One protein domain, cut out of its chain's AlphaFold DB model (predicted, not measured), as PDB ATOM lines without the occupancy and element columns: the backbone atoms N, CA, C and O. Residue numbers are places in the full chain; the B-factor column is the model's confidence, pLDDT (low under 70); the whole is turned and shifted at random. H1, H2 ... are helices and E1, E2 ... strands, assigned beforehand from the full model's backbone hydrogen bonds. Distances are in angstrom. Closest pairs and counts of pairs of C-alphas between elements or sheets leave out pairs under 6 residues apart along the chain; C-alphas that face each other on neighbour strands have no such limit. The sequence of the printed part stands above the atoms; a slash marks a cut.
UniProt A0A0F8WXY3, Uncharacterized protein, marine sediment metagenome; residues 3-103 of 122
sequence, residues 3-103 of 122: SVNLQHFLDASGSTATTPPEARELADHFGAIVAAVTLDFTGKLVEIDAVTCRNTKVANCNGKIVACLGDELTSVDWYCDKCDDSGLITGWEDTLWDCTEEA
ATOM      1  N   SER A   3      36.052 111.766 149.764       93.12
ATOM      2  CA  SER A   3      36.753 110.656 150.410       93.12
ATOM      3  C   SER A   3      36.687 109.465 149.467       93.12
ATOM      4  O   SER A   3      35.594 109.014 149.115       93.12
ATOM      5  N   VAL A   4      37.849 109.030 148.986       94.62
ATOM      6  CA  VAL A   4      37.965 108.027 147.925       94.62
ATOM      7  C   VAL A   4      38.911 106.924 148.377       94.62
ATOM      8  O   VAL A   4      39.991 107.191 148.902       94.62
ATOM      9  N   ASN A   5      38.502 105.676 148.163       95.06
ATOM     10  CA  ASN A   5      39.359 104.510 148.319       95.06
ATOM     11  C   ASN A   5      39.605 103.899 146.934       95.06
ATOM     12  O   ASN A   5      38.641 103.522 146.263       95.06
ATOM     13  N   LEU A   6      40.866 103.842 146.491       94.25
ATOM     14  CA  LEU A   6      41.196 103.386 145.137       94.25
ATOM     15  C   LEU A   6      40.988 101.879 144.937       94.25
ATOM     16  O   LEU A   6      40.623 101.470 143.834       94.25
ATOM     17  N   GLN A   7      41.085 101.061 145.991       93.00
ATOM     18  CA  GLN A   7      40.836  99.614 145.891       93.00
ATOM     19  C   GLN A   7      39.404  99.292 145.460       93.00
ATOM     20  O   GLN A   7      39.166  98.261 144.841       93.00
ATOM     21  N   HIS A   8      38.436 100.176 145.725       93.38
ATOM     22  CA  HIS A   8      37.055  99.979 145.272       93.38
ATOM     23  C   HIS A   8      36.899 100.017 143.744       93.38
ATOM     24  O   HIS A   8      35.881  99.559 143.227       93.38
ATOM     25  N   PHE A   9      37.878 100.574 143.024       91.38
ATOM     26  CA  PHE A   9      37.898 100.604 141.561       91.38
ATOM     27  C   PHE A   9      38.661  99.428 140.952       91.38
ATOM     28  O   PHE A   9      38.703  99.319 139.725       91.38
ATOM     29  N   LEU A  10      39.263  98.575 141.780       91.75
ATOM     30  CA  LEU A  10      40.014  97.410 141.343       91.75
ATOM     31  C   LEU A  10      39.145  96.157 141.424       91.75
ATOM     32  O   LEU A  10      38.359  95.965 142.351       91.75
ATOM     33  N   ASP A  11      39.297  95.284 140.437       89.50
ATOM     34  CA  ASP A  11      38.797  93.921 140.516       89.50
ATOM     35  C   ASP A  11      39.763  93.012 141.299       89.50
ATOM     36  O   ASP A  11      40.819  93.428 141.773       89.50
ATOM     37  N   ALA A  12      39.407  91.731 141.430       87.62
ATOM     38  CA  ALA A  12      40.211  90.750 142.161       87.62
ATOM     39  C   ALA A  12      41.628  90.536 141.587       87.62
ATOM     40  O   ALA A  12      42.450  89.903 142.244       87.62
ATOM     41  N   SER A  13      41.905  91.016 140.371       86.81
ATOM     42  CA  SER A  13      43.232  90.964 139.749       86.81
ATOM     43  C   SER A  13      44.040  92.250 139.931       86.81
ATOM     44  O   SER A  13      45.156  92.330 139.426       86.81
ATOM     45  N   GLY A  14      43.496  93.254 140.629       86.75
ATOM     46  CA  GLY A  14      44.121  94.571 140.747       86.75
ATOM     47  C   GLY A  14      43.978  95.416 139.480       86.75
ATOM     48  O   GLY A  14      44.770  96.328 139.267       86.75
ATOM     49  N   SER A  15      42.999  95.120 138.615       89.00
ATOM     50  CA  SER A  15      42.763  95.847 137.364       89.00
ATOM     51  C   SER A  15      41.473  96.664 137.414       89.00
ATOM     52  O   SER A  15      40.508  96.292 138.076       89.00
ATOM     53  N   THR A  16      41.410  97.754 136.647       87.88
ATOM     54  CA  THR A  16      40.181  98.538 136.425       87.88
ATOM     55  C   THR A  16      39.379  98.054 135.209       87.88
ATOM     56  O   THR A  16      38.443  98.723 134.769       87.88
ATOM     57  N   ALA A  17      39.724  96.899 134.626       85.88
ATOM     58  CA  ALA A  17      39.112  96.395 133.392       85.88
ATOM     59  C   ALA A  17      37.603  96.123 133.521       85.88
ATOM     60  O   ALA A  17      36.854  96.319 132.563       85.88
ATOM     61  N   THR A  18      37.160  95.695 134.704       88.69
ATOM     62  CA  THR A  18      35.747  95.405 135.003       88.69
ATOM     63  C   THR A  18      34.978  96.653 135.470       88.69
ATOM     64  O   THR A  18      33.751  96.636 135.583       88.69
ATOM     65  N   THR A  19      35.684  97.756 135.726       89.44
ATOM     66  CA  THR A  19      35.125  98.983 136.298       89.44
ATOM     67  C   THR A  19      34.348  99.772 135.241       89.44
ATOM     68  O   THR A  19      34.830  99.941 134.117       89.44
ATOM     69  N   PRO A  20      33.141 100.283 135.565       93.50
ATOM     70  CA  PRO A  20      32.363 101.093 134.635       93.50
ATOM     71  C   PRO A  20      33.167 102.292 134.106       93.50
ATOM     72  O   PRO A  20      33.932 102.876 134.873       93.50
ATOM     73  N   PRO A  21      32.970 102.724 132.846       90.06
ATOM     74  CA  PRO A  21      33.792 103.768 132.228       90.06
ATOM     75  C   PRO A  21      33.878 105.068 133.038       90.06
ATOM     76  O   PRO A  21      34.970 105.590 133.228       90.06
ATOM     77  N   GLU A  22      32.755 105.551 133.575       89.62
ATOM     78  CA  GLU A  22      32.716 106.773 134.396       89.62
ATOM     79  C   GLU A  22      33.500 106.619 135.706       89.62
ATOM     80  O   GLU A  22      34.227 107.520 136.120       89.62
ATOM     81  N   ALA A  23      33.387 105.455 136.350       90.56
ATOM     82  CA  ALA A  23      34.137 105.145 137.559       90.56
ATOM     83  C   ALA A  23      35.633 104.982 137.255       90.56
ATOM     84  O   ALA A  23      36.464 105.396 138.057       90.56
ATOM     85  N   ARG A  24      35.984 104.451 136.079       91.56
ATOM     86  CA  ARG A  24      37.373 104.350 135.631       91.56
ATOM     87  C   ARG A  24      37.986 105.723 135.366       91.56
ATOM     88  O   ARG A  24      39.095 105.957 135.807       91.56
ATOM     89  N   GLU A  25      37.257 106.658 134.756       91.62
ATOM     90  CA  GLU A  25      37.751 108.037 134.602       91.62
ATOM     91  C   GLU A  25      38.024 108.726 135.945       91.62
ATOM     92  O   GLU A  25      38.951 109.531 136.051       91.62
ATOM     93  N   LEU A  26      37.208 108.442 136.966       92.00
ATOM     94  CA  LEU A  26      37.456 108.921 138.325       92.00
ATOM     95  C   LEU A  26      38.687 108.243 138.932       92.00
ATOM     96  O   LEU A  26      39.521 108.932 139.514       92.00
ATOM     97  N   ALA A  27      38.820 106.926 138.767       93.38
ATOM     98  CA  ALA A  27      39.987 106.178 139.222       93.38
ATOM     99  C   ALA A  27      41.275 106.703 138.577       93.38
ATOM    100  O   ALA A  27      42.231 106.975 139.287       93.38
ATOM    101  N   ASP A  28      41.275 106.941 137.265       92.88
ATOM    102  CA  ASP A  28      42.419 107.493 136.534       92.88
ATOM    103  C   ASP A  28      42.746 108.918 137.003       92.88
ATOM    104  O   ASP A  28      43.912 109.279 137.152       92.88
ATOM    105  N   HIS A  29      41.724 109.733 137.286       93.50
ATOM    106  CA  HIS A  29      41.908 111.087 137.804       93.50
ATOM    107  C   HIS A  29      42.572 111.099 139.187       93.50
ATOM    108  O   HIS A  29      43.564 111.798 139.381       93.50
ATOM    109  N   PHE A  30      42.045 110.330 140.143       95.00
ATOM    110  CA  PHE A  30      42.618 110.244 141.488       95.00
ATOM    111  C   PHE A  30      43.946 109.481 141.497       95.00
ATOM    112  O   PHE A  30      44.864 109.856 142.218       95.00
ATOM    113  N   GLY A  31      44.078 108.465 140.651       94.62
ATOM    114  CA  GLY A  31      45.302 107.706 140.455       94.62
ATOM    115  C   GLY A  31      46.443 108.560 139.909       94.62
ATOM    116  O   GLY A  31      47.561 108.446 140.388       94.62
ATOM    117  N   ALA A  32      46.171 109.491 138.989       94.50
ATOM    118  CA  ALA A  32      47.175 110.451 138.525       94.50
ATOM    119  C   ALA A  32      47.648 111.400 139.641       94.50
ATOM    120  O   ALA A  32      48.815 111.788 139.659       94.50
ATOM    121  N   ILE A  33      46.762 111.760 140.580       94.75
ATOM    122  CA  ILE A  33      47.138 112.549 141.762       94.75
ATOM    123  C   ILE A  33      48.082 111.739 142.655       94.75
ATOM    124  O   ILE A  33      49.143 112.233 143.025       94.75
ATOM    125  N   VAL A  34      47.715 110.490 142.962       94.75
ATOM    126  CA  VAL A  34      48.547 109.586 143.768       94.75
ATOM    127  C   VAL A  34      49.900 109.352 143.110       94.75
ATOM    128  O   VAL A  34      50.917 109.518 143.774       94.75
ATOM    129  N   ALA A  35      49.933 109.024 141.818       93.38
ATOM    130  CA  ALA A  35      51.172 108.747 141.099       93.38
ATOM    131  C   ALA A  35      52.130 109.945 141.163       93.38
ATOM    132  O   ALA A  35      53.305 109.782 141.463       93.38
ATOM    133  N   ALA A  36      51.634 111.173 140.973       92.56
ATOM    134  CA  ALA A  36      52.473 112.368 141.059       92.56
ATOM    135  C   ALA A  36      53.050 112.602 142.467       92.56
ATOM    136  O   ALA A  36      54.190 113.038 142.600       92.56
ATOM    137  N   VAL A  37      52.273 112.314 143.514       92.25
ATOM    138  CA  VAL A  37      52.710 112.471 144.909       92.25
ATOM    139  C   VAL A  37      53.686 111.367 145.321       92.25
ATOM    140  O   VAL A  37      54.695 111.642 145.967       92.25
ATOM    141  N   THR A  38      53.399 110.124 144.944       90.69
ATOM    142  CA  THR A  38      54.219 108.950 145.282       90.69
ATOM    143  C   THR A  38      55.506 108.884 144.470       90.69
ATOM    144  O   THR A  38      56.487 108.357 144.972       90.69
ATOM    145  N   LEU A  39      55.544 109.485 143.277       88.56
ATOM    146  CA  LEU A  39      56.765 109.630 142.484       88.56
ATOM    147  C   LEU A  39      57.748 110.650 143.084       88.56
ATOM    148  O   LEU A  39      58.955 110.480 142.956       88.56
ATOM    149  N   ASP A  40      57.254 111.716 143.726       83.25
ATOM    150  CA  ASP A  40      58.113 112.671 144.443       83.25
ATOM    151  C   ASP A  40      58.505 112.135 145.832       83.25
ATOM    152  O   ASP A  40      59.606 112.398 146.300       83.25
ATOM    153  N   PHE A  41      57.614 111.388 146.497       77.50
ATOM    154  CA  PHE A  41      57.776 110.732 147.809       77.50
ATOM    155  C   PHE A  41      58.466 111.561 148.918       77.50
ATOM    156  O   PHE A  41      58.917 111.023 149.927       77.50
ATOM    157  N   THR A  42      58.527 112.893 148.805       76.00
ATOM    158  CA  THR A  42      59.201 113.744 149.802       76.00
ATOM    159  C   THR A  42      58.301 114.149 150.974       76.00
ATOM    160  O   THR A  42      58.759 114.816 151.906       76.00
ATOM    161  N   GLY A  43      57.007 113.815 150.910       74.88
ATOM    162  CA  GLY A  43      55.977 114.286 151.845       74.88
ATOM    163  C   GLY A  43      55.658 115.783 151.721       74.88
ATOM    164  O   GLY A  43      54.894 116.324 152.518       74.88
ATOM    165  N   LYS A  44      56.237 116.483 150.738       85.88
ATOM    166  CA  LYS A  44      55.944 117.894 150.474       85.88
ATOM    167  C   LYS A  44      54.690 118.042 149.620       85.88
ATOM    168  O   LYS A  44      54.207 117.102 148.997       85.88
ATOM    169  N   LEU A  45      54.176 119.268 149.594       89.62
ATOM    170  CA  LEU A  45      53.130 119.671 148.662       89.62
ATOM    171  C   LEU A  45      53.681 119.656 147.235       89.62
ATOM    172  O   LEU A  45      54.648 120.355 146.930       89.62
ATOM    173  N   VAL A  46      53.020 118.889 146.377       92.38
ATOM    174  CA  VAL A  46      53.292 118.764 144.949       92.38
ATOM    175  C   VAL A  46      52.181 119.476 144.183       92.38
ATOM    176  O   VAL A  46      50.997 119.205 144.390       92.38
ATOM    177  N   GLU A  47      52.557 120.392 143.291       92.31
ATOM    178  CA  GLU A  47      51.639 120.947 142.291       92.31
ATOM    179  C   GLU A  47      51.582 120.019 141.077       92.31
ATOM    180  O   GLU A  47      52.605 119.711 140.467       92.31
ATOM    181  N   ILE A  48      50.379 119.598 140.697       91.62
ATOM    182  CA  ILE A  48      50.169 118.588 139.661       91.62
ATOM    183  C   ILE A  48      49.560 119.258 138.431       91.62
ATOM    184  O   ILE A  48      48.348 119.451 138.336       91.62
ATOM    185  N   ASP A  49      50.406 119.594 137.456       87.00
ATOM    186  CA  ASP A  49      49.975 120.258 136.216       87.00
ATOM    187  C   ASP A  49      49.217 119.315 135.259       87.00
ATOM    188  O   ASP A  49      48.447 119.768 134.411       87.00
ATOM    189  N   ALA A  50      49.415 118.000 135.392       83.69
ATOM    190  CA  ALA A  50      48.778 116.989 134.545       83.69
ATOM    191  C   ALA A  50      47.290 116.762 134.871       83.69
ATOM    192  O   ALA A  50      46.572 116.147 134.080       83.69
ATOM    193  N   VAL A  51      46.814 117.249 136.022       88.19
ATOM    194  CA  VAL A  51      45.463 116.993 136.522       88.19
ATOM    195  C   VAL A  51      44.683 118.301 136.619       88.19
ATOM    196  O   VAL A  51      45.019 119.202 137.380       88.19
ATOM    197  N   THR A  52      43.590 118.402 135.863       86.25
ATOM    198  CA  THR A  52      42.690 119.563 135.907       86.25
ATOM    199  C   THR A  52      41.598 119.385 136.954       86.25
ATOM    200  O   THR A  52      41.000 118.310 137.041       86.25
ATOM    201  N   CYS A  53      41.249 120.452 137.673       87.19
ATOM    202  CA  CYS A  53      40.126 120.437 138.606       87.19
ATOM    203  C   CYS A  53      38.792 120.092 137.909       87.19
ATOM    204  O   CYS A  53      38.419 120.712 136.912       87.19
ATOM    205  N   ARG A  54      38.048 119.119 138.460       81.19
ATOM    206  CA  ARG A  54      36.749 118.647 137.933       81.19
ATOM    207  C   ARG A  54      35.544 119.147 138.743       81.19
ATOM    208  O   ARG A  54      34.458 118.579 138.635       81.19
ATOM    209  N   ASN A  55      35.698 120.212 139.537       82.19
ATOM    210  CA  ASN A  55      34.616 120.729 140.374       82.19
ATOM    211  C   ASN A  55      33.420 121.203 139.530       82.19
ATOM    212  O   ASN A  55      33.477 122.221 138.843       82.19
ATOM    213  N   THR A  56      32.294 120.501 139.639       77.25
ATOM    214  CA  THR A  56      31.071 120.797 138.877       77.25
ATOM    215  C   THR A  56      30.346 122.060 139.344       77.25
ATOM    216  O   THR A  56      29.516 122.594 138.609       77.25
ATOM    217  N   LYS A  57      30.653 122.572 140.546       81.31
ATOM    218  CA  LYS A  57      30.060 123.810 141.081       81.31
ATOM    219  C   LYS A  57      30.697 125.072 140.503       81.31
ATOM    220  O   LYS A  57      30.069 126.127 140.523       81.31
ATOM    221  N   VAL A  58      31.930 124.976 140.008       80.88
ATOM    222  CA  VAL A  58      32.671 126.094 139.417       80.88
ATOM    223  C   VAL A  58      32.940 125.761 137.957       80.88
ATOM    224  O   VAL A  58      33.853 125.004 137.638       80.88
ATOM    225  N   ALA A  59      32.131 126.327 137.062       76.12
ATOM    226  CA  ALA A  59      32.306 126.127 135.628       76.12
ATOM    227  C   ALA A  59      33.720 126.554 135.191       76.12
ATOM    228  O   ALA A  59      34.150 127.669 135.490       76.12
ATOM    229  N   ASN A  60      34.422 125.669 134.476       76.94
ATOM    230  CA  ASN A  60      35.770 125.902 133.948       76.94
ATOM    231  C   ASN A  60      36.788 126.332 135.019       76.94
ATOM    232  O   ASN A  60      37.545 127.287 134.827       76.94
ATOM    233  N   CYS A  61      36.821 125.626 136.152       86.12
ATOM    234  CA  CYS A  61      37.893 125.817 137.119       86.12
ATOM    235  C   CYS A  61      39.258 125.526 136.467       86.12
ATOM    236  O   CYS A  61      39.577 124.388 136.147       86.12
ATOM    237  N   ASN A  62      40.074 126.568 136.299       86.44
ATOM    238  CA  ASN A  62      41.460 126.471 135.820       86.44
ATOM    239  C   ASN A  62      42.447 126.478 136.998       86.44
ATOM    240  O   ASN A  62      43.485 127.145 136.939       86.44
ATOM    241  N   GLY A  63      42.035 125.898 138.126       88.94
ATOM    242  CA  GLY A  63      42.887 125.723 139.296       88.94
ATOM    243  C   GLY A  63      43.813 124.534 139.115       88.94
ATOM    244  O   GLY A  63      43.494 123.601 138.372       88.94
ATOM    245  N   LYS A  64      44.956 124.600 139.785       91.81
ATOM    246  CA  LYS A  64      45.897 123.498 139.885       91.81
ATOM    247  C   LYS A  64      45.509 122.605 141.051       91.81
ATOM    248  O   LYS A  64      45.024 123.087 142.077       91.81
ATOM    249  N   ILE A  65      45.740 121.309 140.887       94.94
ATOM    250  CA  ILE A  65      45.646 120.372 141.997       94.94
ATOM    251  C   ILE A  65      46.965 120.399 142.755       94.94
ATOM    252  O   ILE A  65      48.035 120.274 142.162       94.94
ATOM    253  N   VAL A  66      46.867 120.583 144.065       95.00
ATOM    254  CA  VAL A  66      47.978 120.500 145.003       95.00
ATOM    255  C   VAL A  66      47.707 119.321 145.920       95.00
ATOM    256  O   VAL A  66      46.589 119.180 146.419       95.00
ATOM    257  N   ALA A  67      48.700 118.464 146.126       95.44
ATOM    258  CA  ALA A  67      48.543 117.279 146.957       95.44
ATOM    259  C   ALA A  67      49.817 116.940 147.734       95.44
ATOM    260  O   ALA A  67      50.910 117.345 147.351       95.44
ATOM    261  N   CYS A  68      49.675 116.207 148.832       94.00
ATOM    262  CA  CYS A  68      50.783 115.696 149.634       94.00
ATOM    263  C   CYS A  68      50.410 114.355 150.270       94.00
ATOM    264  O   CYS A  68      49.229 114.018 150.387       94.00
ATOM    265  N   LEU A  69      51.420 113.601 150.706       92.50
ATOM    266  CA  LEU A  69      51.194 112.461 151.594       92.50
ATOM    267  C   LEU A  69      50.732 112.974 152.962       92.50
ATOM    268  O   LEU A  69      51.254 113.969 153.468       92.50
ATOM    269  N   GLY A  70      49.748 112.294 153.541       88.06
ATOM    270  CA  GLY A  70      49.316 112.522 154.915       88.06
ATOM    271  C   GLY A  70      50.378 112.069 155.919       88.06
ATOM    272  O   GLY A  70      51.337 111.382 155.563       88.06
ATOM    273  N   ASP A  71      50.187 112.415 157.193       82.62
ATOM    274  CA  ASP A  71      51.163 112.151 158.265       82.62
ATOM    275  C   ASP A  71      51.557 110.668 158.403       82.62
ATOM    276  O   ASP A  71      52.691 110.357 158.760       82.62
ATOM    277  N   GLU A  72      50.633 109.747 158.116       83.00
ATOM    278  CA  GLU A  72      50.876 108.301 158.196       83.00
ATOM    279  C   GLU A  72      51.394 107.693 156.884       83.00
ATOM    280  O   GLU A  72      51.609 106.489 156.830       83.00
ATOM    281  N   LEU A  73      51.590 108.494 155.829       83.44
ATOM    282  CA  LEU A  73      51.990 108.058 154.479       83.44
ATOM    283  C   LEU A  73      51.050 107.027 153.820       83.44
ATOM    284  O   LEU A  73      51.370 106.507 152.763       83.44
ATOM    285  N   THR A  74      49.876 106.766 154.397       86.81
ATOM    286  CA  THR A  74      48.850 105.833 153.883       86.81
ATOM    287  C   THR A  74      47.714 106.549 153.146       86.81
ATOM    288  O   THR A  74      46.788 105.942 152.595       86.81
ATOM    289  N   SER A  75      47.754 107.879 153.128       93.12
ATOM    290  CA  SER A  75      46.740 108.720 152.511       93.12
ATOM    291  C   SER A  75      47.365 109.849 151.713       93.12
ATOM    292  O   SER A  75      48.451 110.324 152.032       93.12
ATOM    293  N   VAL A  76      46.656 110.289 150.679       94.56
ATOM    294  CA  VAL A  76      47.003 111.483 149.909       94.56
ATOM    295  C   VAL A  76      45.924 112.528 150.141       94.56
ATOM    296  O   VAL A  76      44.754 112.319 149.801       94.56
ATOM    297  N   ASP A  77      46.326 113.647 150.723       94.94
ATOM    298  CA  ASP A  77      45.500 114.836 150.873       94.94
ATOM    299  C   ASP A  77      45.662 115.705 149.632       94.94
ATOM    300  O   ASP A  77      46.782 115.989 149.206       94.94
ATOM    301  N   TRP A  78      44.552 116.140 149.038       95.06
ATOM    302  CA  TRP A  78      44.578 117.005 147.862       95.06
ATOM    303  C   TRP A  78      43.558 118.135 147.956       95.06
ATOM    304  O   TRP A  78      42.487 118.008 148.559       95.06
ATOM    305  N   TYR A  79      43.876 119.251 147.312       95.00
ATOM    306  CA  TYR A  79      42.974 120.380 147.145       95.00
ATOM    307  C   TYR A  79      43.260 121.141 145.851       95.00
ATOM    308  O   TYR A  79      44.342 121.068 145.274       95.00
ATOM    309  N   CYS A  80      42.263 121.877 145.378       94.38
ATOM    310  CA  CYS A  80      42.411 122.826 144.289       94.38
ATOM    311  C   CYS A  80      42.792 124.203 144.846       94.38
ATOM    312  O   CYS A  80      42.157 124.706 145.769       94.38
ATOM    313  N   ASP A  81      43.793 124.858 144.262       92.81
ATOM    314  CA  ASP A  81      44.268 126.176 144.712       92.81
ATOM    315  C   ASP A  81      43.267 127.329 144.473       92.81
ATOM    316  O   ASP A  81      43.351 128.379 145.112       92.81
ATOM    317  N   LYS A  82      42.316 127.153 143.546       91.44
ATOM    318  CA  LYS A  82      41.349 128.192 143.139       91.44
ATOM    319  C   LYS A  82      39.922 127.961 143.598       91.44
ATOM    320  O   LYS A  82      39.135 128.908 143.602       91.44
ATOM    321  N   CYS A  83      39.541 126.727 143.898       90.31
ATOM    322  CA  CYS A  83      38.182 126.413 144.320       90.31
ATOM    323  C   CYS A  83      38.195 125.512 145.546       90.31
ATOM    324  O   CYS A  83      39.182 124.847 145.818       90.31
ATOM    325  N   ASP A  84      37.068 125.448 146.241       86.69
ATOM    326  CA  ASP A  84      36.919 124.695 147.492       86.69
ATOM    327  C   ASP A  84      36.803 123.168 147.281       86.69
ATOM    328  O   ASP A  84      36.162 122.458 148.057       86.69
ATOM    329  N   ASP A  85      37.345 122.654 146.172       92.44
ATOM    330  CA  ASP A  85      37.377 121.219 145.905       92.44
ATOM    331  C   ASP A  85      38.624 120.615 146.532       92.44
ATOM    332  O   ASP A  85      39.736 121.111 146.358       92.44
ATOM    333  N   SER A  86      38.412 119.563 147.299       94.12
ATOM    334  CA  SER A  86      39.433 118.933 148.121       94.12
ATOM    335  C   SER A  86      38.989 117.544 148.513       94.12
ATOM    336  O   SER A  86      37.790 117.233 148.477       94.12
ATOM    337  N   GLY A  87      39.926 116.715 148.946       94.75
ATOM    338  CA  GLY A  87      39.597 115.412 149.477       94.75
ATOM    339  C   GLY A  87      40.787 114.611 149.953       94.75
ATOM    340  O   GLY A  87      41.930 115.051 149.905       94.75
ATOM    341  N   LEU A  88      40.450 113.404 150.394       95.50
ATOM    342  CA  LEU A  88      41.381 112.395 150.863       95.50
ATOM    343  C   LEU A  88      41.291 111.165 149.957       95.50
ATOM    344  O   LEU A  88      40.186 110.688 149.664       95.50
ATOM    345  N   ILE A  89      42.443 110.645 149.551       96.12
ATOM    346  CA  ILE A  89      42.579 109.405 148.787       96.12
ATOM    347  C   ILE A  89      43.289 108.371 149.668       96.12
ATOM    348  O   ILE A  89      44.298 108.674 150.298       96.12
ATOM    349  N   THR A  90      42.756 107.154 149.723       95.50
ATOM    350  CA  THR A  90      43.254 106.040 150.552       95.50
ATOM    351  C   THR A  90      43.263 104.734 149.763       95.50
ATOM    352  O   THR A  90      42.651 104.654 148.693       95.50
ATOM    353  N   GLY A  91      43.925 103.700 150.292       93.38
ATOM    354  CA  GLY A  91      43.945 102.372 149.669       93.38
ATOM    355  C   GLY A  91      44.601 102.384 148.288       93.38
ATOM    356  O   GLY A  91      44.156 101.684 147.384       93.38
ATOM    357  N   TRP A  92      45.585 103.257 148.106       94.25
ATOM    358  CA  TRP A  92      46.368 103.355 146.883       94.25
ATOM    359  C   TRP A  92      47.672 102.553 146.966       94.25
ATOM    360  O   TRP A  92      48.241 102.239 145.927       94.25
ATOM    361  N   GLU A  93      48.107 102.198 148.172       91.81
ATOM    362  CA  GLU A  93      49.270 101.347 148.430       91.81
ATOM    363  C   GLU A  93      49.114  99.990 147.735       91.81
ATOM    364  O   GLU A  93      48.012  99.428 147.713       91.81
ATOM    365  N   ASP A  94      50.210  99.478 147.170       88.31
ATOM    366  CA  ASP A  94      50.254  98.198 146.446       88.31
ATOM    367  C   ASP A  94      49.281  98.128 145.246       88.31
ATOM    368  O   ASP A  94      48.848  97.051 144.819       88.31
ATOM    369  N   THR A  95      48.901  99.283 144.689       90.75
ATOM    370  CA  THR A  95      48.063  99.362 143.485       90.75
ATOM    371  C   THR A  95      48.860  99.827 142.272       90.75
ATOM    372  O   THR A  95      49.981 100.306 142.378       90.75
ATOM    373  N   LEU A  96      48.251  99.755 141.087       91.88
ATOM    374  CA  LEU A  96      48.865 100.223 139.838       91.88
ATOM    375  C   LEU A  96      49.154 101.738 139.778       91.88
ATOM    376  O   LEU A  96      49.735 102.194 138.798       91.88
ATOM    377  N   TRP A  97      48.699 102.514 140.766       92.81
ATOM    378  CA  TRP A  97      48.961 103.952 140.882       92.81
ATOM    379  C   TRP A  97      50.026 104.284 141.932       92.81
ATOM    380  O   TRP A  97      50.326 105.459 142.130       92.81
ATOM    381  N   ASP A  98      50.549 103.272 142.626       91.56
ATOM    382  CA  ASP A  98      51.618 103.422 143.603       91.56
ATOM    383  C   ASP A  98      52.973 103.490 142.891       91.56
ATOM    384  O   ASP A  98      53.463 102.486 142.373       91.56
ATOM    385  N   CYS A  99      53.574 104.680 142.864       88.81
ATOM    386  CA  CYS A  99      54.894 104.916 142.275       88.81
ATOM    387  C   CYS A  99      56.015 104.966 143.330       88.81
ATOM    388  O   CYS A  99      57.122 105.418 143.036       88.81
ATOM    389  N   THR A 100      55.758 104.515 144.563       85.69
ATOM    390  CA  THR A 100      56.723 104.609 145.670       85.69
ATOM    391  C   THR A 100      58.002 103.816 145.394       85.69
ATOM    392  O   THR A 100      59.103 104.310 145.637       85.69
ATOM    393  N   GLU A 101      57.891 102.595 144.854       80.69
ATOM    394  CA  GLU A 101      59.071 101.785 144.507       80.69
ATOM    395  C   GLU A 101      59.938 102.463 143.436       80.69
ATOM    396  O   GLU A 101      61.165 102.385 143.485       80.69
ATOM    397  N   GLU A 102      59.307 103.159 142.491       76.94
ATOM    398  CA  GLU A 102      59.984 103.871 141.408       76.94
ATOM    399  C   GLU A 102      60.722 105.106 141.939       76.94
ATOM    400  O   GLU A 102      61.879 105.325 141.583       76.94
ATOM    401  N   ALA A 103      60.102 105.860 142.852       73.06
ATOM    402  CA  ALA A 103      60.737 106.990 143.528       73.06
ATOM    403  C   ALA A 103      61.972 106.560 144.341       73.06
ATOM    404  O   ALA A 103      63.038 107.171 144.251       73.06
TER     405      ALA A 103
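AT A GLANCE: This is residues 3 to 103 of the 122 residues of an uncharacterized protein of marine sediment metagenome (UniProt A0A0F8WXY3). A strongly twisted sheet of five strands curls round one long helix, H2, which packs on one face of it; the other face has no named helix. Two four-residue helices touch H2 at different places along it, H1 at residues 23 to 31 and H3 at residues 38 to 40. The printed part has 101 residues, with three named helices and five named strands in the order E1 H1 H2 E2 E3 E4 E5 H3; the mixed sheet runs E1 E5 E4 E3 E2. The class is mixed, helices and strands, and the whole is compact, with a radius of gyration of the C-alphas of 13.2 A and spans of 37 by 32 by 20 A.

HOW THE PARTS SIT: E1, residues 3 to 5, is an edge strand, parallel to E5, residues 86 to 90, at 25 degrees; N 4 and O 88 are 2.9 A apart, within hydrogen-bond range. H1, residues 6 to 9, is not on the sheet. H2, residues 21 to 40, touches H1 with residues 23 to 31 alone, the closest C-alphas being those of Phe 9 and Ala 27, 6.4 A apart. H2 is on the sheet, which makes two layers, a helix on one face of a sheet. E2, residues 46 to 52, is the other edge strand; its closest C-alphas to H2 are those of Val 46 and Val 37, 6.3 A apart. E2, E3, residues 64 to 69, E4, residues 75 to 80, and E5 form a meander, each strand the antiparallel neighbour of the one before, and each successive pair is a hairpin. Within hydrogen-bond range are N 48 and O 65 between E2 and E3, 2.8 A, N 66 and O 79 between E3 and E4, 2.8 A, and N 76 and O 89 between E4 and E5, 2.9 A. H3, residues 100 to 103, touches H2 at its residues 38 to 40 alone; the C-alphas of Leu 39 and Ala 103 are the closest, 4.9 A apart. In H2, 15 of 16 O i to N i+4 pairs are within hydrogen-bond range; H1 and H3 are too short for such a pair.

IN THESE COORDINATES: E1 begins at C-alpha 3, (36.753, 110.656, 150.410). H2 measures 28.6 A from C-alpha 21, (33.792, 103.768, 132.228), to C-alpha 40. E2 measures 14.0 A, E3 and E4 16.9 A each, and E5 13.7 A. H3 ends at C-alpha 103, (60.737, 106.990, 143.528).

THE WHOLE: The C-alphas of Ala 12 and Lys 82 are the two farthest apart, at 37.5 A. The printed part has no cut. The links H1 to H2 and E2 to E3 are long, with 11 residues each. The mean pLDDT of the printed part is 89.4, and no printed residue is under 70; H3 has a mean of 79.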